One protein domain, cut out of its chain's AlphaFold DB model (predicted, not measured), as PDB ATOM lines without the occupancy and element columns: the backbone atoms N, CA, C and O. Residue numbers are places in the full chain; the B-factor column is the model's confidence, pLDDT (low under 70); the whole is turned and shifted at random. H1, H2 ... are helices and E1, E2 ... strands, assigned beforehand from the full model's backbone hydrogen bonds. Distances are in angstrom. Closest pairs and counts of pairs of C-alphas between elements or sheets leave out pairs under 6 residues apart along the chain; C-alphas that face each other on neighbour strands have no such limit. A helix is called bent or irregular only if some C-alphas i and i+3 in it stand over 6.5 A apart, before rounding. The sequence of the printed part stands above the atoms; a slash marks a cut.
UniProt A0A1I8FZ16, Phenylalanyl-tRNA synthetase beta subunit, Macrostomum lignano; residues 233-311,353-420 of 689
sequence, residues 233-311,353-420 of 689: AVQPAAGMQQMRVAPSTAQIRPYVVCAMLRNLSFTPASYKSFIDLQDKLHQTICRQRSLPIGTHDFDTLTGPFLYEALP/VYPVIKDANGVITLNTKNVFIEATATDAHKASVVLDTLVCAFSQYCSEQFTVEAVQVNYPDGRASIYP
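AT A GLANCE: This is residues 233 to 311 and 353 to 420 of the 689 residues of the protein "Phenylalanyl-tRNA synthetase beta subunit" of Macrostomum lignano (UniProt A0A1I8FZ16). One strongly twisted sheet of eight strands bends round into an open trough, rather like half a barrel: E3, E6 and E2 make one wall, E1, E4 and E5 the other, and E7 joins the two, with E8 beside it. H3 runs along the outside of the E2 and E6 wall, H2 lies side by side with H3 and grazes the sheet near E3, and short H1 sits by E4 and E5 at one end; the edge strands E3 and E5 are apart, and the trough is not closed between them. The printed part has 147 residues with three named helices and eight named strands, in the order E1 H1 E2 H2 E3 E4 E5 E6 H3 E7 E8; the class is mixed, helices and strands. The sheet is branched and holds both parallel and antiparallel neighbours. The whole is compact, with a radius of gyration of the C-alphas of 14.5 A and spans of 40 by 36 by 27 A.

IN THESE COORDINATES: The longest strand by residues is E7, residues 403 to 410, 22.4 A from first to last C-alpha. Its neighbours are E1, residues 242 to 245, E2, residues 255 to 261 and 20.6 A long, and E8, residues 416 to 419. E6 is residues 371 to 377, 19.7 A long, and E3 is residues 293 to 297, 13.7 A. E4 is residues 305 to 310, 15.3 A long, and E5 is residues 354 to 358, 12.8 A. H3, residues 380 to 397, measures 26.5 A, H2, residues 268 to 283, 22.7 A, and H1, residues 247 to 251, 8.5 A. E1 begins with C-alpha 242 at (166.796, 140.181, 110.329), H3 begins with C-alpha 380 at (177.680, 128.683, 117.448), and E8 ends with C-alpha 419 at (170.493, 130.510, 109.149).

HOW THE PARTS SIT: E7 has E1 on one side, beside residues 407 to 410, and E2 and E8 on the other, beside residues 404 to 407 and 406 to 410. E7 and E1 are parallel at 39 degrees, with N 243 and O 408 2.9 A apart, within hydrogen-bond range. E7 and E2 are antiparallel, with N 405 and O 260 at 2.8 A. E7 and E8 form an antiparallel hairpin, with N 407 and O 419 at 2.8 A. E2 and E6 are antiparallel at 164 degrees, with N 259 and O 373 at 2.9 A. E6 and E3 are antiparallel, with N 294 and O 374 at 2.8 A. E1 and E4 are parallel at 17 degrees, with N 307 and O 244 at 2.8 A. E4 and E5 are antiparallel, with N 356 and O 308 at 2.8 A. H3 is on the sheet at a height of 7.4 A, over E2 and only just over E6, on which 3 of its C-alphas fall; it runs along the strands, at 7 degrees to E2 on the local plane. The closest C-alphas of H3 and E2 are those of Ala 380 and Tyr 255, 5.7 A apart. H2 touches H3 with residues 274 to 281 alone, at a shallow tilt of 12 degrees, opposite ways; their closest C-alphas are those of Leu 281 and Val 386, 7.0 A apart. H2 only grazes the sheet, with residues 274 to 282. H1 is on the sheet at a height of 7.3 A, only just over E5, on which 3 of its C-alphas fall. H3 is irregular, but only just: C-alphas 393 and 396 are 6.9 A apart. In H2 every O i to N i+4 pair is within hydrogen-bond range, in H3 12 of 14, and in H1 0 of 1, beside 2 of 2 O i to N i+3 pairs.

THE WHOLE: The two C-alphas farthest apart are those of Pro 268 and Asp 413, 42.4 A. Residues 312 to 352 are not printed, and C-alphas 311 and 353 are 4.4 A apart across this cut between E4 and E5. Of the links that are printed whole, the one from E5 to E6 is long, with 12 residues. Residues 360 to 368 in it are under 70 in pLDDT; the mean of the printed part is 87.2.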
ATOM      1  N   ALA A 233     166.904 125.610 102.547       93.44
ATOM      2  CA  ALA A 233     166.753 126.965 103.053       93.44
ATOM      3  C   ALA A 233     166.282 127.862 101.899       93.44
ATOM      4  O   ALA A 233     166.953 127.952 100.867       93.44
ATOM      5  N   VAL A 234     165.120 128.496 102.048       92.88
ATOM      6  CA  VAL A 234     164.524 129.378 101.038       92.88
ATOM      7  C   VAL A 234     164.647 130.836 101.461       92.88
ATOM      8  O   VAL A 234     164.500 131.179 102.634       92.88
ATOM      9  N   GLN A 235     164.920 131.707 100.491       89.81
ATOM     10  CA  GLN A 235     164.923 133.152 100.703       89.81
ATOM     11  C   GLN A 235     163.563 133.723 100.281       89.81
ATOM     12  O   GLN A 235     163.150 133.511  99.136       89.81
ATOM     13  N   PRO A 236     162.850 134.435 101.168       84.31
ATOM     14  CA  PRO A 236     161.529 134.962 100.863       84.31
ATOM     15  C   PRO A 236     161.626 136.138  99.881       84.31
ATOM     16  O   PRO A 236     162.448 137.041 100.040       84.31
ATOM     17  N   ALA A 237     160.732 136.167  98.888       75.00
ATOM     18  CA  ALA A 237     160.692 137.221  97.866       75.00
ATOM     19  C   ALA A 237     160.416 138.625  98.442       75.00
ATOM     20  O   ALA A 237     160.818 139.625  97.854       75.00
ATOM     21  N   ALA A 238     159.754 138.700  99.602       75.00
ATOM     22  CA  ALA A 238     159.454 139.943 100.316       75.00
ATOM     23  C   ALA A 238     160.642 140.499 101.137       75.00
ATOM     24  O   ALA A 238     160.510 141.553 101.754       75.00
ATOM     25  N   GLY A 239     161.794 139.816 101.132       83.00
ATOM     26  CA  GLY A 239     162.982 140.171 101.911       83.00
ATOM     27  C   GLY A 239     163.139 139.331 103.181       83.00
ATOM     28  O   GLY A 239     162.160 138.993 103.847       83.00
ATOM     29  N   MET A 240     164.387 138.973 103.505       88.38
ATOM     30  CA  MET A 240     164.722 138.154 104.678       88.38
ATOM     31  C   MET A 240     164.477 138.913 105.982       88.38
ATOM     32  O   MET A 240     164.864 140.078 106.115       88.38
ATOM     33  N   GLN A 241     163.912 138.220 106.972       91.62
ATOM     34  CA  GLN A 241     163.879 138.724 108.342       91.62
ATOM     35  C   GLN A 241     165.303 138.871 108.887       91.62
ATOM     36  O   GLN A 241     166.213 138.123 108.515       91.62
ATOM     37  N   GLN A 242     165.489 139.847 109.774       93.25
ATOM     38  CA  GLN A 242     166.796 140.181 110.329       93.25
ATOM     39  C   GLN A 242     166.795 140.088 111.853       93.25
ATOM     40  O   GLN A 242     165.885 140.589 112.512       93.25
ATOM     41  N   MET A 243     167.853 139.492 112.394       94.19
ATOM     42  CA  MET A 243     168.193 139.476 113.814       94.19
ATOM     43  C   MET A 243     169.482 140.271 114.012       94.19
ATOM     44  O   MET A 243     170.524 139.917 113.463       94.19
ATOM     45  N   ARG A 244     169.437 141.348 114.794       95.06
ATOM     46  CA  ARG A 244     170.618 142.145 115.138       95.06
ATOM     47  C   ARG A 244     171.132 141.742 116.513       95.06
ATOM     48  O   ARG A 244     170.383 141.777 117.480       95.06
ATOM     49  N   VAL A 245     172.417 141.423 116.612       95.25
ATOM     50  CA  VAL A 245     173.079 141.089 117.880       95.25
ATOM     51  C   VAL A 245     173.763 142.334 118.440       95.25
ATOM     52  O   VAL A 245     174.498 143.019 117.726       95.25
ATOM     53  N   ALA A 246     173.520 142.649 119.712       94.00
ATOM     54  CA  ALA A 246     174.155 143.763 120.410       94.00
ATOM     55  C   ALA A 246     175.520 143.362 121.009       94.00
ATOM     56  O   ALA A 246     175.695 142.211 121.403       94.00
ATOM     57  N   PRO A 247     176.483 144.294 121.171       93.06
ATOM     58  CA  PRO A 247     177.780 143.996 121.795       93.06
ATOM     59  C   PRO A 247     177.687 143.451 123.229       93.06
ATOM     60  O   PRO A 247     178.588 142.748 123.682       93.06
ATOM     61  N   SER A 248     176.606 143.767 123.954       92.62
ATOM     62  CA  SER A 248     176.416 143.346 125.345       92.62
ATOM     63  C   SER A 248     176.304 141.828 125.510       92.62
ATOM     64  O   SER A 248     176.655 141.313 126.571       92.62
ATOM     65  N   THR A 249     175.896 141.098 124.468       91.00
ATOM     66  CA  THR A 249     175.692 139.639 124.508       91.00
ATOM     67  C   THR A 249     176.988 138.855 124.714       91.00
ATOM     68  O   THR A 249     176.955 137.767 125.288       91.00
ATOM     69  N   ALA A 250     178.144 139.426 124.351       90.69
ATOM     70  CA  ALA A 250     179.458 138.806 124.531       90.69
ATOM     71  C   ALA A 250     179.801 138.489 125.999       90.69
ATOM     72  O   ALA A 250     180.635 137.626 126.256       90.69
ATOM     73  N   GLN A 251     179.143 139.153 126.955       88.75
ATOM     74  CA  GLN A 251     179.330 138.919 128.390       88.75
ATOM     75  C   GLN A 251     178.700 137.609 128.882       88.75
ATOM     76  O   GLN A 251     179.052 137.138 129.959       88.75
ATOM     77  N   ILE A 252     177.768 137.028 128.117       88.69
ATOM     78  CA  ILE A 252     177.030 135.824 128.522       88.69
ATOM     79  C   ILE A 252     176.953 134.777 127.406       88.69
ATOM     80  O   ILE A 252     177.402 133.647 127.584       88.69
ATOM     81  N   ARG A 253     176.396 135.134 126.245       90.88
ATOM     82  CA  ARG A 253     176.143 134.244 125.102       90.88
ATOM     83  C   ARG A 253     176.311 135.041 123.802       90.88
ATOM     84  O   ARG A 253     175.376 135.710 123.376       90.88
ATOM     85  N   PRO A 254     177.493 135.006 123.169       92.12
ATOM     86  CA  PRO A 254     177.781 135.834 121.997       92.12
ATOM     87  C   PRO A 254     177.016 135.441 120.724       92.12
ATOM     88  O   PRO A 254     176.963 136.242 119.793       92.12
ATOM     89  N   TYR A 255     176.449 134.232 120.650       94.12
ATOM     90  CA  TYR A 255     175.868 133.701 119.417       94.12
ATOM     91  C   TYR A 255     174.358 133.499 119.519       94.12
ATOM     92  O   TYR A 255     173.842 133.054 120.546       94.12
ATOM     93  N   VAL A 256     173.668 133.768 118.411       95.06
ATOM     94  CA  VAL A 256     172.262 133.415 118.195       95.06
ATOM     95  C   VAL A 256     172.095 132.886 116.775       95.06
ATOM     96  O   VAL A 256     172.695 133.406 115.833       95.06
ATOM     97  N   VAL A 257     171.296 131.838 116.630       95.81
ATOM     98  CA  VAL A 257     170.885 131.290 115.334       95.81
ATOM     99  C   VAL A 257     169.368 131.321 115.252       95.81
ATOM    100  O   VAL A 257     168.706 131.118 116.269       95.81
ATOM    101  N   CYS A 258     168.825 131.584 114.064       95.12
ATOM    102  CA  CYS A 258     167.388 131.754 113.868       95.12
ATOM    103  C   CYS A 258     166.908 131.035 112.603       95.12
ATOM    104  O   CYS A 258     167.641 130.957 111.621       95.12
ATOM    105  N   ALA A 259     165.664 130.569 112.601       95.06
ATOM    106  CA  ALA A 259     165.000 130.016 111.426       95.06
ATOM    107  C   ALA A 259     163.497 130.282 111.473       95.06
ATOM    108  O   ALA A 259     162.933 130.561 112.534       95.06
ATOM    109  N   MET A 260     162.840 130.155 110.322       92.75
ATOM    110  CA  MET A 260     161.395 130.315 110.219       92.75
ATOM    111  C   MET A 260     160.738 129.137 109.510       92.75
ATOM    112  O   MET A 260     161.121 128.754 108.406       92.75
ATOM    113  N   LEU A 261     159.693 128.596 110.132       92.44
ATOM    114  CA  LEU A 261     158.825 127.591 109.532       92.44
ATOM    115  C   LEU A 261     157.492 128.249 109.167       92.44
ATOM    116  O   LEU A 261     156.777 128.748 110.038       92.44
ATOM    117  N   ARG A 262     157.173 128.273 107.869       90.38
ATOM    118  CA  ARG A 262     155.971 128.925 107.334       90.38
ATOM    119  C   ARG A 262     154.822 127.946 107.152       90.38
ATOM    120  O   ARG A 262     155.031 126.818 106.702       90.38
ATOM    121  N   ASN A 263     153.605 128.426 107.408       89.06
ATOM    122  CA  ASN A 263     152.353 127.708 107.151       89.06
ATOM    123  C   ASN A 263     152.370 126.272 107.706       89.06
ATOM    124  O   ASN A 263     152.087 125.311 106.983       89.06
ATOM    125  N   LEU A 264     152.759 126.132 108.972       85.94
ATOM    126  CA  LEU A 264     152.754 124.863 109.686       85.94
ATOM    127  C   LEU A 264     151.321 124.403 109.953       85.94
ATOM    128  O   LEU A 264     150.459 125.186 110.355       85.94
ATOM    129  N   SER A 265     151.082 123.109 109.758       86.75
ATOM    130  CA  SER A 265     149.820 122.450 110.098       86.75
ATOM    131  C   SER A 265     150.032 121.492 111.266       86.75
ATOM    132  O   SER A 265     150.335 120.318 111.061       86.75
ATOM    133  N   PHE A 266     149.887 121.987 112.497       83.62
ATOM    134  CA  PHE A 266     150.001 121.150 113.689       83.62
ATOM    135  C   PHE A 266     148.696 120.412 114.009       83.62
ATOM    136  O   PHE A 266     147.619 120.999 114.098       83.62
ATOM    137  N   THR A 267     148.820 119.114 114.270       85.88
ATOM    138  CA  THR A 267     147.875 118.328 115.072       85.88
ATOM    139  C   THR A 267     148.299 118.349 116.549       85.88
ATOM    140  O   THR A 267     149.483 118.572 116.829       85.88
ATOM    141  N   PRO A 268     147.398 118.050 117.507       83.62
ATOM    142  CA  PRO A 268     147.765 117.951 118.925       83.62
ATOM    143  C   PRO A 268     148.959 117.021 119.190       83.62
ATOM    144  O   PRO A 268     149.830 117.353 119.989       83.62
ATOM    145  N   ALA A 269     149.044 115.899 118.464       83.81
ATOM    146  CA  ALA A 269     150.154 114.953 118.564       83.81
ATOM    147  C   ALA A 269     151.477 115.552 118.053       83.81
ATOM    148  O   ALA A 269     152.477 115.525 118.763       83.81
ATOM    149  N   SER A 270     151.477 116.164 116.861       86.44
ATOM    150  CA  SER A 270     152.689 116.796 116.308       86.44
ATOM    151  C   SER A 270     153.160 118.007 117.125       86.44
ATOM    152  O   SER A 270     154.357 118.239 117.242       86.44
ATOM    153  N   TYR A 271     152.243 118.753 117.754       87.06
ATOM    154  CA  TYR A 271     152.604 119.839 118.665       87.06
ATOM    155  C   TYR A 271     153.237 119.303 119.957       87.06
ATOM    156  O   TYR A 271     154.265 119.813 120.395       87.06
ATOM    157  N   LYS A 272     152.675 118.230 120.541       86.44
ATOM    158  CA  LYS A 272     153.285 117.524 121.683       86.44
ATOM    159  C   LYS A 272     154.692 117.031 121.325       86.44
ATOM    160  O   LYS A 272     155.613 117.258 122.103       86.44
ATOM    161  N   SER A 273     154.870 116.445 120.137       90.19
ATOM    162  CA  SER A 273     156.182 115.999 119.642       90.19
ATOM    163  C   SER A 273     157.169 117.158 119.447       90.19
ATOM    164  O   SER A 273     158.348 117.032 119.768       90.19
ATOM    165  N   PHE A 274     156.699 118.320 118.975       90.19
ATOM    166  CA  PHE A 274     157.526 119.523 118.812       90.19
ATOM    167  C   PHE A 274     158.117 120.008 120.136       90.19
ATOM    168  O   PHE A 274     159.322 120.253 120.227       90.19
ATOM    169  N   ILE A 275     157.282 120.092 121.173       88.06
ATOM    170  CA  ILE A 275     157.721 120.481 122.517       88.06
ATOM    171  C   ILE A 275     158.615 119.398 123.138       88.06
ATOM    172  O   ILE A 275     159.647 119.723 123.721       88.06
ATOM    173  N   ASP A 276     158.282 118.118 122.956       89.81
ATOM    174  CA  ASP A 276     159.097 117.002 123.453       89.81
ATOM    175  C   ASP A 276     160.502 116.989 122.825       89.81
ATOM    176  O   ASP A 276     161.498 116.831 123.533       89.81
ATOM    177  N   LEU A 277     160.626 117.248 121.515       92.62
ATOM    178  CA  LEU A 277     161.937 117.377 120.870       92.62
ATOM    179  C   LEU A 277     162.741 118.543 121.456       92.62
ATOM    180  O   LEU A 277     163.936 118.394 121.716       92.62
ATOM    181  N   GLN A 278     162.103 119.695 121.672       90.38
ATOM    182  CA  GLN A 278     162.751 120.857 122.283       90.38
ATOM    183  C   GLN A 278     163.303 120.510 123.674       90.38
ATOM    184  O   GLN A 278     164.474 120.785 123.955       90.38
ATOM    185  N   ASP A 279     162.507 119.849 124.515       88.06
ATOM    186  CA  ASP A 279     162.924 119.434 125.855       88.06
ATOM    187  C   ASP A 279     164.026 118.361 125.825       88.06
ATOM    188  O   ASP A 279     164.993 118.441 126.592       88.06
ATOM    189  N   LYS A 280     163.966 117.400 124.900       90.00
ATOM    190  CA  LYS A 280     165.027 116.396 124.714       90.00
ATOM    191  C   LYS A 280     166.340 117.017 124.256       90.00
ATOM    192  O   LYS A 280     167.396 116.679 124.793       90.00
ATOM    193  N   LEU A 281     166.307 117.958 123.311       91.06
ATOM    194  CA  LEU A 281     167.498 118.702 122.886       91.06
ATOM    195  C   LEU A 281     168.067 119.536 124.042       91.06
ATOM    196  O   LEU A 281     169.288 119.589 124.223       91.06
ATOM    197  N   HIS A 282     167.200 120.131 124.869       87.88
ATOM    198  CA  HIS A 282     167.589 120.854 126.082       87.88
ATOM    199  C   HIS A 282     168.321 119.980 127.097       87.88
ATOM    200  O   HIS A 282     169.306 120.431 127.690       87.88
ATOM    201  N   GLN A 283     167.858 118.747 127.288       83.38
ATOM    202  CA  GLN A 283     168.449 117.784 128.218       83.38
ATOM    203  C   GLN A 283     169.760 117.186 127.689       83.38
ATOM    204  O   GLN A 283     170.686 116.968 128.469       83.38
ATOM    205  N   THR A 284     169.860 116.970 126.376       85.06
ATOM    206  CA  THR A 284     170.985 116.280 125.729       85.06
ATOM    207  C   THR A 284     172.072 117.256 125.256       85.06
ATOM    208  O   THR A 284     172.932 117.675 126.037       85.06
ATOM    209  N   ILE A 285     172.050 117.650 123.979       86.06
ATOM    210  CA  ILE A 285     173.089 118.457 123.325       86.06
ATOM    211  C   ILE A 285     173.253 119.843 123.967       86.06
ATOM    212  O   ILE A 285     174.367 120.370 124.045       86.06
ATOM    213  N   CYS A 286     172.171 120.406 124.507       85.31
ATOM    214  CA  CYS A 286     172.183 121.716 125.153       85.31
ATOM    215  C   CYS A 286     172.632 121.676 126.621       85.31
ATOM    216  O   CYS A 286     172.613 122.727 127.267       85.31
ATOM    217  N   ARG A 287     173.020 120.508 127.162       80.62
ATOM    218  CA  ARG A 287     173.498 120.319 128.546       80.62
ATOM    219  C   ARG A 287     172.636 121.072 129.568       80.62
ATOM    220  O   ARG A 287     173.102 122.032 130.177       80.62
ATOM    221  N   GLN A 288     171.375 120.662 129.707       78.81
ATOM    222  CA  GLN A 288     170.402 121.262 130.632       78.81
ATOM    223  C   GLN A 288     170.160 122.753 130.376       78.81
ATOM    224  O   GLN A 288     170.330 123.584 131.262       78.81
ATOM    225  N   ARG A 289     169.755 123.108 129.150       79.56
ATOM    226  CA  ARG A 289     169.395 124.496 128.780       79.56
ATOM    227  C   ARG A 289     170.534 125.516 128.937       79.56
ATOM    228  O   ARG A 289     170.290 126.725 128.924       79.56
ATOM    229  N   SER A 290     171.793 125.064 128.998       80.25
ATOM    230  CA  SER A 290     172.952 125.959 128.841       80.25
ATOM    231  C   SER A 290     172.903 126.705 127.496       80.25
ATOM    232  O   SER A 290     173.339 127.856 127.409       80.25
ATOM    233  N   LEU A 291     172.266 126.070 126.505       86.44
ATOM    234  CA  LEU A 291     171.848 126.598 125.211       86.44
ATOM    235  C   LEU A 291     170.307 126.536 125.127       86.44
ATOM    236  O   LEU A 291     169.761 125.461 124.873       86.44
ATOM    237  N   PRO A 292     169.571 127.621 125.419       86.44
ATOM    238  CA  PRO A 292     168.119 127.615 125.317       86.44
ATOM    239  C   PRO A 292     167.665 127.800 123.869       86.44
ATOM    240  O   PRO A 292     168.293 128.507 123.078       86.44
ATOM    241  N   ILE A 293     166.519 127.192 123.585       89.75
ATOM    242  CA  ILE A 293     165.788 127.276 122.322       89.75
ATOM    243  C   ILE A 293     164.482 127.980 122.656       89.75
ATOM    244  O   ILE A 293     163.789 127.534 123.577       89.75
ATOM    245  N   GLY A 294     164.174 129.050 121.940       87.38
ATOM    246  CA  GLY A 294     162.870 129.687 121.941       87.38
ATOM    247  C   GLY A 294     162.111 129.361 120.662       87.38
ATOM    248  O   GLY A 294     162.680 129.062 119.609       87.38
ATOM    249  N   THR A 295     160.797 129.318 120.813       87.94
ATOM    250  CA  THR A 295     159.844 129.026 119.752       87.94
ATOM    251  C   THR A 295     158.703 130.017 119.920       87.94
ATOM    252  O   THR A 295     158.072 130.086 120.975       87.94
ATOM    253  N   HIS A 296     158.479 130.840 118.899       85.00
ATOM    254  CA  HIS A 296     157.551 131.965 118.969       85.00
ATOM    255  C   HIS A 296     156.564 131.949 117.823       85.00
ATOM    256  O   HIS A 296     156.879 131.545 116.703       85.00
ATOM    257  N   ASP A 297     155.379 132.472 118.107       84.44
ATOM    258  CA  ASP A 297     154.361 132.716 117.103       84.44
ATOM    259  C   ASP A 297     154.711 133.951 116.274       84.44
ATOM    260  O   ASP A 297     154.501 135.087 116.706       84.44
ATOM    261  N   PHE A 298     155.242 133.738 115.073       85.38
ATOM    262  CA  PHE A 298     155.676 134.823 114.203       85.38
ATOM    263  C   PHE A 298     154.526 135.745 113.789       85.38
ATOM    264  O   PHE A 298     154.771 136.924 113.552       85.38
ATOM    265  N   ASP A 299     153.280 135.265 113.745       84.00
ATOM    266  CA  ASP A 299     152.135 136.102 113.360       84.00
ATOM    267  C   ASP A 299     151.832 137.189 114.409       84.00
ATOM    268  O   ASP A 299     151.126 138.158 114.127       84.00
ATOM    269  N   THR A 300     152.403 137.052 115.608       79.50
ATOM    270  CA  THR A 300     152.297 138.023 116.706       79.50
ATOM    271  C   THR A 300     153.505 138.948 116.814       79.50
ATOM    272  O   THR A 300     153.470 139.918 117.565       79.50
ATOM    273  N   LEU A 301     154.558 138.674 116.043       80.31
ATOM    274  CA  LEU A 301     155.827 139.383 116.099       80.31
ATOM    275  C   LEU A 301     155.968 140.367 114.941       80.31
ATOM    276  O   LEU A 301     155.396 140.211 113.863       80.31
ATOM    277  N   THR A 302     156.788 141.396 115.134       81.12
ATOM    278  CA  THR A 302     157.151 142.319 114.052       81.12
ATOM    279  C   THR A 302     158.655 142.571 114.074       81.12
ATOM    280  O   THR A 302     159.194 143.027 115.078       81.12
ATOM    281  N   GLY A 303     159.344 142.234 112.981       77.88
ATOM    282  CA  GLY A 303     160.787 142.449 112.832       77.88
ATOM    283  C   GLY A 303     161.149 143.888 112.426       77.88
ATOM    284  O   GLY A 303     160.263 144.668 112.063       77.88
ATOM    285  N   PRO A 304     162.449 144.250 112.421       85.56
ATOM    286  CA  PRO A 304     163.613 143.408 112.729       85.56
ATOM    287  C   PRO A 304     163.774 143.124 114.231       85.56
ATOM    288  O   PRO A 304     163.389 143.932 115.069       85.56
ATOM    289  N   PHE A 305     164.382 141.984 114.560       90.81
ATOM    290  CA  PHE A 305     164.585 141.533 115.938       90.81
ATOM    291  C   PHE A 305     165.916 142.026 116.512       90.81
ATOM    292  O   PHE A 305     166.911 142.142 115.789       90.81
ATOM    293  N   LEU A 306     165.951 142.271 117.821       90.62
ATOM    294  CA  LEU A 306     167.157 142.647 118.561       90.62
ATOM    295  C   LEU A 306     167.462 141.605 119.638       90.62
ATOM    296  O   LEU A 306     166.639 141.368 120.519       90.62
ATOM    297  N   TYR A 307     168.665 141.036 119.594       92.62
ATOM    298  CA  TYR A 307     169.227 140.210 120.656       92.62
ATOM    299  C   TYR A 307     170.245 141.019 121.461       92.62
ATOM    300  O   TYR A 307     171.299 141.401 120.947       92.62
ATOM    301  N   GLU A 308     169.942 141.272 122.730       92.69
ATOM    302  CA  GLU A 308     170.795 142.033 123.641       92.69
ATOM    303  C   GLU A 308     170.914 141.364 125.013       92.69
ATOM    304  O   GLU A 308     170.186 140.428 125.335       92.69
ATOM    305  N   ALA A 309     171.865 141.822 125.826       91.12
ATOM    306  CA  ALA A 309     171.955 141.444 127.229       91.12
ATOM    307  C   ALA A 309     171.762 142.676 128.120       91.12
ATOM    308  O   ALA A 309     172.453 143.681 127.935       91.12
ATOM    309  N   LEU A 310     170.825 142.582 129.066       89.94
ATOM    310  CA  LEU A 310     170.419 143.675 129.954       89.94
ATOM    311  C   LEU A 310     170.588 143.286 131.427       89.94
ATOM    312  O   LEU A 310     170.474 142.100 131.754       89.94
ATOM    313  N   PRO A 311     170.827 144.249 132.332       90.88
ATOM    314  CA  PRO A 311     170.779 144.000 133.768       90.88
ATOM    315  C   PRO A 311     169.413 143.433 134.198       90.88
ATOM    316  O   PRO A 311     168.389 143.889 133.690       90.88
ATOM    317  N   VAL A 353     174.257 140.322 133.566       87.81
ATOM    318  CA  VAL A 353     173.315 140.594 132.473       87.81
ATOM    319  C   VAL A 353     172.607 139.321 132.030       87.81
ATOM    320  O   VAL A 353     173.217 138.248 132.017       87.81
ATOM    321  N   TYR A 354     171.340 139.425 131.628       87.50
ATOM    322  CA  TYR A 354     170.555 138.314 131.082       87.50
ATOM    323  C   TYR A 354     170.261 138.525 129.593       87.50
ATOM    324  O   TYR A 354     170.034 139.662 129.173       87.50
ATOM    325  N   PRO A 355     170.252 137.444 128.792       85.06
ATOM    326  CA  PRO A 355     169.916 137.507 127.376       85.06
ATOM    327  C   PRO A 355     168.429 137.833 127.182       85.06
ATOM    328  O   PRO A 355     167.575 137.188 127.787       85.06
ATOM    329  N   VAL A 356     168.128 138.792 126.308       85.38
ATOM    330  CA  VAL A 356     166.769 139.212 125.949       85.38
ATOM    331  C   VAL A 356     166.661 139.342 124.437       85.38
ATOM    332  O   VAL A 356     167.549 139.890 123.784       85.38
ATOM    333  N   ILE A 357     165.555 138.850 123.890       82.38
ATOM    334  CA  ILE A 357     165.197 139.026 122.486       82.38
ATOM    335  C   ILE A 357     163.948 139.894 122.431       82.38
ATOM    336  O   ILE A 357     162.973 139.618 123.128       82.38
ATOM    337  N   LYS A 358     164.007 140.961 121.637       77.81
ATOM    338  CA  LYS A 358     162.915 141.914 121.445       77.81
ATOM    339  C   LYS A 358     162.469 141.907 119.991       77.81
ATOM    340  O   LYS A 358     163.299 141.941 119.078       77.81
ATOM    341  N   ASP A 359     161.163 141.881 119.796       73.62
ATOM    342  CA  ASP A 359     160.509 142.297 118.563       73.62
ATOM    343  C   ASP A 359     160.223 143.812 118.612       73.62
ATOM    344  O   ASP A 359     160.599 144.504 119.561       73.62
ATOM    345  N   ALA A 360     159.571 144.351 117.582       64.81
ATOM    346  CA  ALA A 360     159.253 145.775 117.531       64.81
ATOM    347  C   ALA A 360     158.156 146.210 118.532       64.81
ATOM    348  O   ALA A 360     158.087 147.402 118.830       64.81
ATOM    349  N   ASN A 361     157.318 145.291 119.047       53.53
ATOM    350  CA  ASN A 361     156.118 145.620 119.837       53.53
ATOM    351  C   ASN A 361     156.103 145.086 121.289       53.53
ATOM    352  O   ASN A 361     155.334 145.591 122.105       53.53
ATOM    353  N   GLY A 362     156.935 144.108 121.646       51.25
ATOM    354  CA  GLY A 362     157.187 143.645 123.015       51.25
ATOM    355  C   GLY A 362     156.257 142.561 123.587       51.25
ATOM    356  O   GLY A 362     156.295 142.357 124.801       51.25
ATOM    357  N   VAL A 363     155.411 141.875 122.797       43.50
ATOM    358  CA  VAL A 363     154.389 140.920 123.312       43.50
ATOM    359  C   VAL A 363     154.202 139.701 122.389       43.50
ATOM    360  O   VAL A 363     154.178 139.860 121.176       43.50
ATOM    361  N   ILE A 364     153.998 138.494 122.953       44.59
ATOM    362  CA  ILE A 364     153.781 137.227 122.210       44.59
ATOM    363  C   ILE A 364     152.471 136.547 122.663       44.59
ATOM    364  O   ILE A 364     152.197 136.476 123.864       44.59
ATOM    365  N   THR A 365     151.653 136.045 121.725       38.94
ATOM    366  CA  THR A 365     150.360 135.350 121.983       38.94
ATOM    367  C   THR A 365     150.206 134.063 121.148       38.94
ATOM    368  O   THR A 365     151.022 133.813 120.274       38.94
ATOM    369  N   LEU A 366     149.196 133.221 121.431       34.84
ATOM    370  CA  LEU A 366     149.054 131.859 120.876       34.84
ATOM    371  C   LEU A 366     147.922 131.749 119.831       34.84
ATOM    372  O   LEU A 366     146.752 131.718 120.215       34.84
ATOM    373  N   ASN A 367     148.267 131.654 118.538       52.31
ATOM    374  CA  ASN A 367     147.509 130.976 117.468       52.31
ATOM    375  C   ASN A 367     148.401 130.832 116.217       52.31
ATOM    376  O   ASN A 367     148.278 131.579 115.247       52.31
ATOM    377  N   THR A 368     149.307 129.854 116.251       61.72
ATOM    378  CA  THR A 368     150.510 129.897 115.414       61.72
ATOM    379  C   THR A 368     150.366 129.163 114.088       61.72
ATOM    380  O   THR A 368     150.197 127.945 114.063       61.72
ATOM    381  N   LYS A 369     150.507 129.888 112.972       77.69
ATOM    382  CA  LYS A 369     150.743 129.292 111.642       77.69
ATOM    383  C   LYS A 369     152.196 129.404 111.204       77.69
ATOM    384  O   LYS A 369     152.673 128.570 110.437       77.69
ATOM    385  N   ASN A 370     152.892 130.430 111.674       87.50
ATOM    386  CA  ASN A 370     154.286 130.687 111.350       87.50
ATOM    387  C   ASN A 370     155.107 130.650 112.637       87.50
ATOM    388  O   ASN A 370     154.835 131.415 113.554       87.50
ATOM    389  N   VAL A 371     156.107 129.775 112.714       89.00
ATOM    390  CA  VAL A 371     156.950 129.648 113.911       89.00
ATOM    391  C   VAL A 371     158.302 130.291 113.636       89.00
ATOM    392  O   VAL A 371     159.002 129.901 112.698       89.00
ATOM    393  N   PHE A 372     158.668 131.267 114.462       91.56
ATOM    394  CA  PHE A 372     160.024 131.794 114.546       91.56
ATOM    395  C   PHE A 372     160.779 131.018 115.623       91.56
ATOM    396  O   PHE A 372     160.310 130.905 116.753       91.56
ATOM    397  N   ILE A 373     161.917 130.444 115.252       93.62
ATOM    398  CA  ILE A 373     162.748 129.628 116.134       93.62
ATOM    399  C   ILE A 373     164.078 130.331 116.295       93.62
ATOM    400  O   ILE A 373     164.713 130.693 115.300       93.62
ATOM    401  N   GLU A 374     164.548 130.432 117.525       93.44
ATOM    402  CA  GLU A 374     165.867 130.946 117.827       93.44
ATOM    403  C   GLU A 374     166.558 130.157 118.932       93.44
ATOM    404  O   GLU A 374     165.938 129.630 119.854       93.44
ATOM    405  N   ALA A 375     167.880 130.078 118.851       94.06
ATOM    406  CA  ALA A 375     168.690 129.433 119.867       94.06
ATOM    407  C   ALA A 375     169.894 130.310 120.202       94.06
ATOM    408  O   ALA A 375     170.648 130.714 119.314       94.06
ATOM    409  N   THR A 376     170.074 130.611 121.492       92.38
ATOM    410  CA  THR A 376     171.203 131.422 121.981       92.38
ATOM    411  C   THR A 376     172.261 130.523 122.597       92.38
ATOM    412  O   THR A 376     171.936 129.570 123.303       92.38
ATOM    413  N   ALA A 377     173.538 130.805 122.346       92.00
ATOM    414  CA  ALA A 377     174.606 129.885 122.715       92.00
ATOM    415  C   ALA A 377     175.941 130.572 123.001       92.00
ATOM    416  O   ALA A 377     176.249 131.658 122.506       92.00
ATOM    417  N   THR A 378     176.776 129.868 123.762       90.81
ATOM    418  CA  THR A 378     178.221 130.123 123.838       90.81
ATOM    419  C   THR A 378     178.988 129.463 122.689       90.81
ATOM    420  O   THR A 378     180.091 129.892 122.367       90.81
ATOM    421  N   ASP A 379     178.388 128.463 122.038       91.75
ATOM    422  CA  ASP A 379     178.949 127.688 120.929       91.75
ATOM    423  C   ASP A 379     178.014 127.767 119.712       91.75
ATOM    424  O   ASP A 379     176.913 127.210 119.716       91.75
ATOM    425  N   ALA A 380     178.455 128.477 118.669       91.94
ATOM    426  CA  ALA A 380     177.680 128.683 117.448       91.94
ATOM    427  C   ALA A 380     177.409 127.382 116.677       91.94
ATOM    428  O   ALA A 380     176.359 127.253 116.047       91.94
ATOM    429  N   HIS A 381     178.333 126.415 116.721       92.06
ATOM    430  CA  HIS A 381     178.181 125.167 115.982       92.06
ATOM    431  C   HIS A 381     177.079 124.310 116.604       92.06
ATOM    432  O   HIS A 381     176.166 123.888 115.899       92.06
ATOM    433  N   LYS A 382     177.090 124.146 117.933       93.12
ATOM    434  CA  LYS A 382     176.012 123.433 118.643       93.12
ATOM    435  C   LYS A 382     174.655 124.095 118.446       93.12
ATOM    436  O   LYS A 382     173.666 123.394 118.273       93.12
ATOM    437  N   ALA A 383     174.609 125.428 118.440       94.00
ATOM    438  CA  ALA A 383     173.377 126.160 118.167       94.00
ATOM    439  C   ALA A 383     172.838 125.841 116.770       94.00
ATOM    440  O   ALA A 383     171.656 125.544 116.628       94.00
ATOM    441  N   SER A 384     173.715 125.836 115.759       94.88
ATOM    442  CA  SER A 384     173.347 125.457 114.390       94.88
ATOM    443  C   SER A 384     172.822 124.027 114.324       94.88
ATOM    444  O   SER A 384     171.782 123.815 113.723       94.88
ATOM    445  N   VAL A 385     173.484 123.069 114.984       94.62
ATOM    446  CA  VAL A 385     173.045 121.662 115.038       94.62
ATOM    447  C   VAL A 385     171.641 121.541 115.631       94.62
ATOM    448  O   VAL A 385     170.782 120.855 115.082       94.62
ATOM    449  N   VAL A 386     171.387 122.231 116.743       94.94
ATOM    450  CA  VAL A 386     170.080 122.246 117.414       94.94
ATOM    451  C   VAL A 386     168.997 122.830 116.510       94.94
ATOM    452  O   VAL A 386     167.925 122.241 116.375       94.94
ATOM    453  N   LEU A 387     169.288 123.967 115.872       95.94
ATOM    454  CA  LEU A 387     168.375 124.626 114.948       95.94
ATOM    455  C   LEU A 387     168.073 123.733 113.740       95.94
ATOM    456  O   LEU A 387     166.903 123.486 113.459       95.94
ATOM    457  N   ASP A 388     169.113 123.225 113.073       95.56
ATOM    458  CA  ASP A 388     169.024 122.361 111.894       95.56
ATOM    459  C   ASP A 388     168.218 121.090 112.217       95.56
ATOM    460  O   ASP A 388     167.318 120.727 111.458       95.56
ATOM    461  N   THR A 389     168.452 120.466 113.378       95.00
ATOM    462  CA  THR A 389     167.703 119.283 113.841       95.00
ATOM    463  C   THR A 389     166.211 119.588 114.000       95.00
ATOM    464  O   THR A 389     165.369 118.874 113.448       95.00
ATOM    465  N   LEU A 390     165.868 120.672 114.705       94.88
ATOM    466  CA  LEU A 390     164.475 121.050 114.965       94.88
ATOM    467  C   LEU A 390     163.731 121.381 113.661       94.88
ATOM    468  O   LEU A 390     162.629 120.881 113.423       94.88
ATOM    469  N   VAL A 391     164.337 122.178 112.775       95.75
ATOM    470  CA  VAL A 391     163.688 122.572 111.513       95.75
ATOM    471  C   VAL A 391     163.607 121.418 110.513       95.75
ATOM    472  O   VAL A 391     162.604 121.292 109.809       95.75
ATOM    473  N   CYS A 392     164.597 120.523 110.458       95.69
ATOM    474  CA  CYS A 392     164.548 119.349 109.581       95.69
ATOM    475  C   CYS A 392     163.466 118.343 110.012       95.69
ATOM    476  O   CYS A 392     162.822 117.724 109.159       95.69
ATOM    477  N   ALA A 393     163.225 118.191 111.316       94.88
ATOM    478  CA  ALA A 393     162.152 117.334 111.814       94.88
ATOM    479  C   ALA A 393     160.763 117.879 111.422       94.88
ATOM    480  O   ALA A 393     159.945 117.151 110.850       94.88
ATOM    481  N   PHE A 394     160.520 119.174 111.653       94.88
ATOM    482  CA  PHE A 394     159.173 119.758 111.573       94.88
ATOM    483  C   PHE A 394     158.826 120.464 110.257       94.88
ATOM    484  O   PHE A 394     157.646 120.669 109.980       94.88
ATOM    485  N   SER A 395     159.799 120.738 109.383       95.12
ATOM    486  CA  SER A 395     159.547 121.280 108.031       95.12
ATOM    487  C   SER A 395     158.682 120.377 107.143       95.12
ATOM    488  O   SER A 395     158.176 120.819 106.115       95.12
ATOM    489  N   GLN A 396     158.453 119.118 107.525       93.44
ATOM    490  CA  GLN A 396     157.504 118.237 106.833       93.44
ATOM    491  C   GLN A 396     156.043 118.687 106.967       93.44
ATOM    492  O   GLN A 396     155.214 118.325 106.139       93.44
ATOM    493  N   TYR A 397     155.725 119.451 108.018       91.94
ATOM    494  CA  TYR A 397     154.379 119.964 108.275       91.94
ATOM    495  C   TYR A 397     154.150 121.354 107.672       91.94
ATOM    496  O   TYR A 397     153.070 121.924 107.835       91.94
ATOM    497  N   CYS A 398     155.153 121.911 106.990       91.31
ATOM    498  CA  CYS A 398     155.008 123.129 106.204       91.31
ATOM    499  C   CYS A 398     154.221 122.847 104.919       91.31
ATOM    500  O   CYS A 398     154.347 121.779 104.320       91.31
ATOM    501  N   SER A 399     153.450 123.839 104.459       87.69
ATOM    502  CA  SER A 399     152.732 123.757 103.174       87.69
ATOM    503  C   SER A 399     153.644 123.402 101.988       87.69
ATOM    504  O   SER A 399     153.266 122.594 101.141       87.69
ATOM    505  N   GLU A 400     154.860 123.955 101.961       90.94
ATOM    506  CA  GLU A 400     155.946 123.519 101.088       90.94
ATOM    507  C   GLU A 400     156.890 122.636 101.915       90.94
ATOM    508  O   GLU A 400     157.707 123.123 102.700       90.94
ATOM    509  N   GLN A 401     156.719 121.319 101.799       92.75
ATOM    510  CA  GLN A 401     157.408 120.352 102.656       92.75
ATOM    511  C   GLN A 401     158.935 120.444 102.526       92.75
ATOM    512  O   GLN A 401     159.474 120.587 101.429       92.75
ATOM    513  N   PHE A 402     159.629 120.300 103.657       94.69
ATOM    514  CA  PHE A 402     161.096 120.320 103.772       94.69
ATOM    515  C   PHE A 402     161.755 121.643 103.373       94.69
ATOM    516  O   PHE A 402     162.948 121.685 103.059       94.69
ATOM    517  N   THR A 403     160.996 122.736 103.426       95.06
ATOM    518  CA  THR A 403     161.526 124.086 103.240       95.06
ATOM    519  C   THR A 403     161.542 124.858 104.548       95.06
ATOM    520  O   THR A 403     160.676 124.690 105.408       95.06
ATOM    521  N   VAL A 404     162.574 125.681 104.713       95.50
ATOM    522  CA  VAL A 404     162.761 126.531 105.889       95.50
ATOM    523  C   VAL A 404     163.124 127.926 105.411       95.50
ATOM    524  O   VAL A 404     164.052 128.089 104.622       95.50
ATOM    525  N   GLU A 405     162.390 128.935 105.862       94.81
ATOM    526  CA  GLU A 405     162.679 130.322 105.518       94.81
ATOM    527  C   GLU A 405     163.916 130.802 106.287       94.81
ATOM    528  O   GLU A 405     164.015 130.654 107.511       94.81
ATOM    529  N   ALA A 406     164.875 131.348 105.540       95.06
ATOM    530  CA  ALA A 406     166.154 131.780 106.074       95.06
ATOM    531  C   ALA A 406     166.074 133.161 106.746       95.06
ATOM    532  O   ALA A 406     165.415 134.082 106.255       95.06
ATOM    533  N   VAL A 407     166.810 133.317 107.845       94.25
ATOM    534  CA  VAL A 407     166.923 134.546 108.634       94.25
ATOM    535  C   VAL A 407     168.372 135.022 108.613       94.25
ATOM    536  O   VAL A 407     169.307 134.242 108.814       94.25
ATOM    537  N   GLN A 408     168.567 136.321 108.392       95.25
ATOM    538  CA  GLN A 408     169.886 136.943 108.432       95.25
ATOM    539  C   GLN A 408     170.204 137.423 109.854       95.25
ATOM    540  O   GLN A 408     169.492 138.254 110.416       95.25
ATOM    541  N   VAL A 409     171.303 136.939 110.427       95.81
ATOM    542  CA  VAL A 409     171.820 137.361 111.733       95.81
ATOM    543  C   VAL A 409     173.011 138.296 111.528       95.81
ATOM    544  O   VAL A 409     174.023 137.902 110.948       95.81
ATOM    545  N   ASN A 410     172.894 139.529 112.017       95.50
ATOM    546  CA  ASN A 410     173.902 140.581 111.908       95.50
ATOM    547  C   ASN A 410     174.627 140.766 113.247       95.50
ATOM    548  O   ASN A 410     174.009 141.152 114.243       95.50
ATOM    549  N   TYR A 411     175.936 140.519 113.259       94.44
ATOM    550  CA  TYR A 411     176.791 140.593 114.441       94.44
ATOM    551  C   TYR A 411     177.434 141.981 114.625       94.44
ATOM    552  O   TYR A 411     177.591 142.728 113.653       94.44
ATOM    553  N   PRO A 412     177.853 142.343 115.856       90.44
ATOM    554  CA  PRO A 412     178.466 143.644 116.141       90.44
ATOM    555  C   PRO A 412     179.765 143.924 115.379       90.44
ATOM    556  O   PRO A 412     180.123 145.079 115.179       90.44
ATOM    557  N   ASP A 413     180.474 142.874 114.971       89.81
ATOM    558  CA  ASP A 413     181.734 142.941 114.223       89.81
ATOM    559  C   ASP A 413     181.539 143.142 112.709       89.81
ATOM    560  O   ASP A 413     182.508 143.140 111.952       89.81
ATOM    561  N   GLY A 414     180.293 143.321 112.262       89.06
ATOM    562  CA  GLY A 414     179.938 143.499 110.858       89.06
ATOM    563  C   GLY A 414     179.746 142.192 110.088       89.06
ATOM    564  O   GLY A 414     179.406 142.245 108.906       89.06
ATOM    565  N   ARG A 415     179.919 141.019 110.718       92.75
ATOM    566  CA  ARG A 415     179.593 139.737 110.076       92.75
ATOM    567  C   ARG A 415     178.081 139.572 109.946       92.75
ATOM    568  O   ARG A 415     177.335 139.805 110.896       92.75
ATOM    569  N   ALA A 416     177.642 139.103 108.784       93.25
ATOM    570  CA  ALA A 416     176.271 138.673 108.541       93.25
ATOM    571  C   ALA A 416     176.269 137.180 108.197       93.25
ATOM    572  O   ALA A 416     176.959 136.759 107.268       93.25
ATOM    573  N   SER A 417     175.494 136.397 108.942       94.06
ATOM    574  CA  SER A 417     175.327 134.957 108.730       94.06
ATOM    575  C   SER A 417     173.875 134.647 108.390       94.06
ATOM    576  O   SER A 417     172.967 135.274 108.929       94.06
ATOM    577  N   ILE A 418     173.647 133.671 107.516       94.56
ATOM    578  CA  ILE A 418     172.306 133.217 107.135       94.56
ATOM    579  C   ILE A 418     172.056 131.864 107.798       94.56
ATOM    580  O   ILE A 418     172.885 130.962 107.682       94.56
ATOM    581  N   TYR A 419     170.922 131.739 108.483       95.31
ATOM    582  CA  TYR A 419     170.493 130.510 109.149       95.31
ATOM    583  C   TYR A 419     169.072 130.120 108.715       95.31
ATOM    584  O   TYR A 419     168.296 131.003 108.351       95.31
ATOM    585  N   PRO A 420     168.707 128.826 108.751       94.38
ATOM    586  CA  PRO A 420     169.589 127.683 109.009       94.38
ATOM    587  C   PRO A 420     170.565 127.458 107.841       94.38
ATOM    588  O   PRO A 420     170.294 127.865 106.712       94.38
TER     589      PRO A 420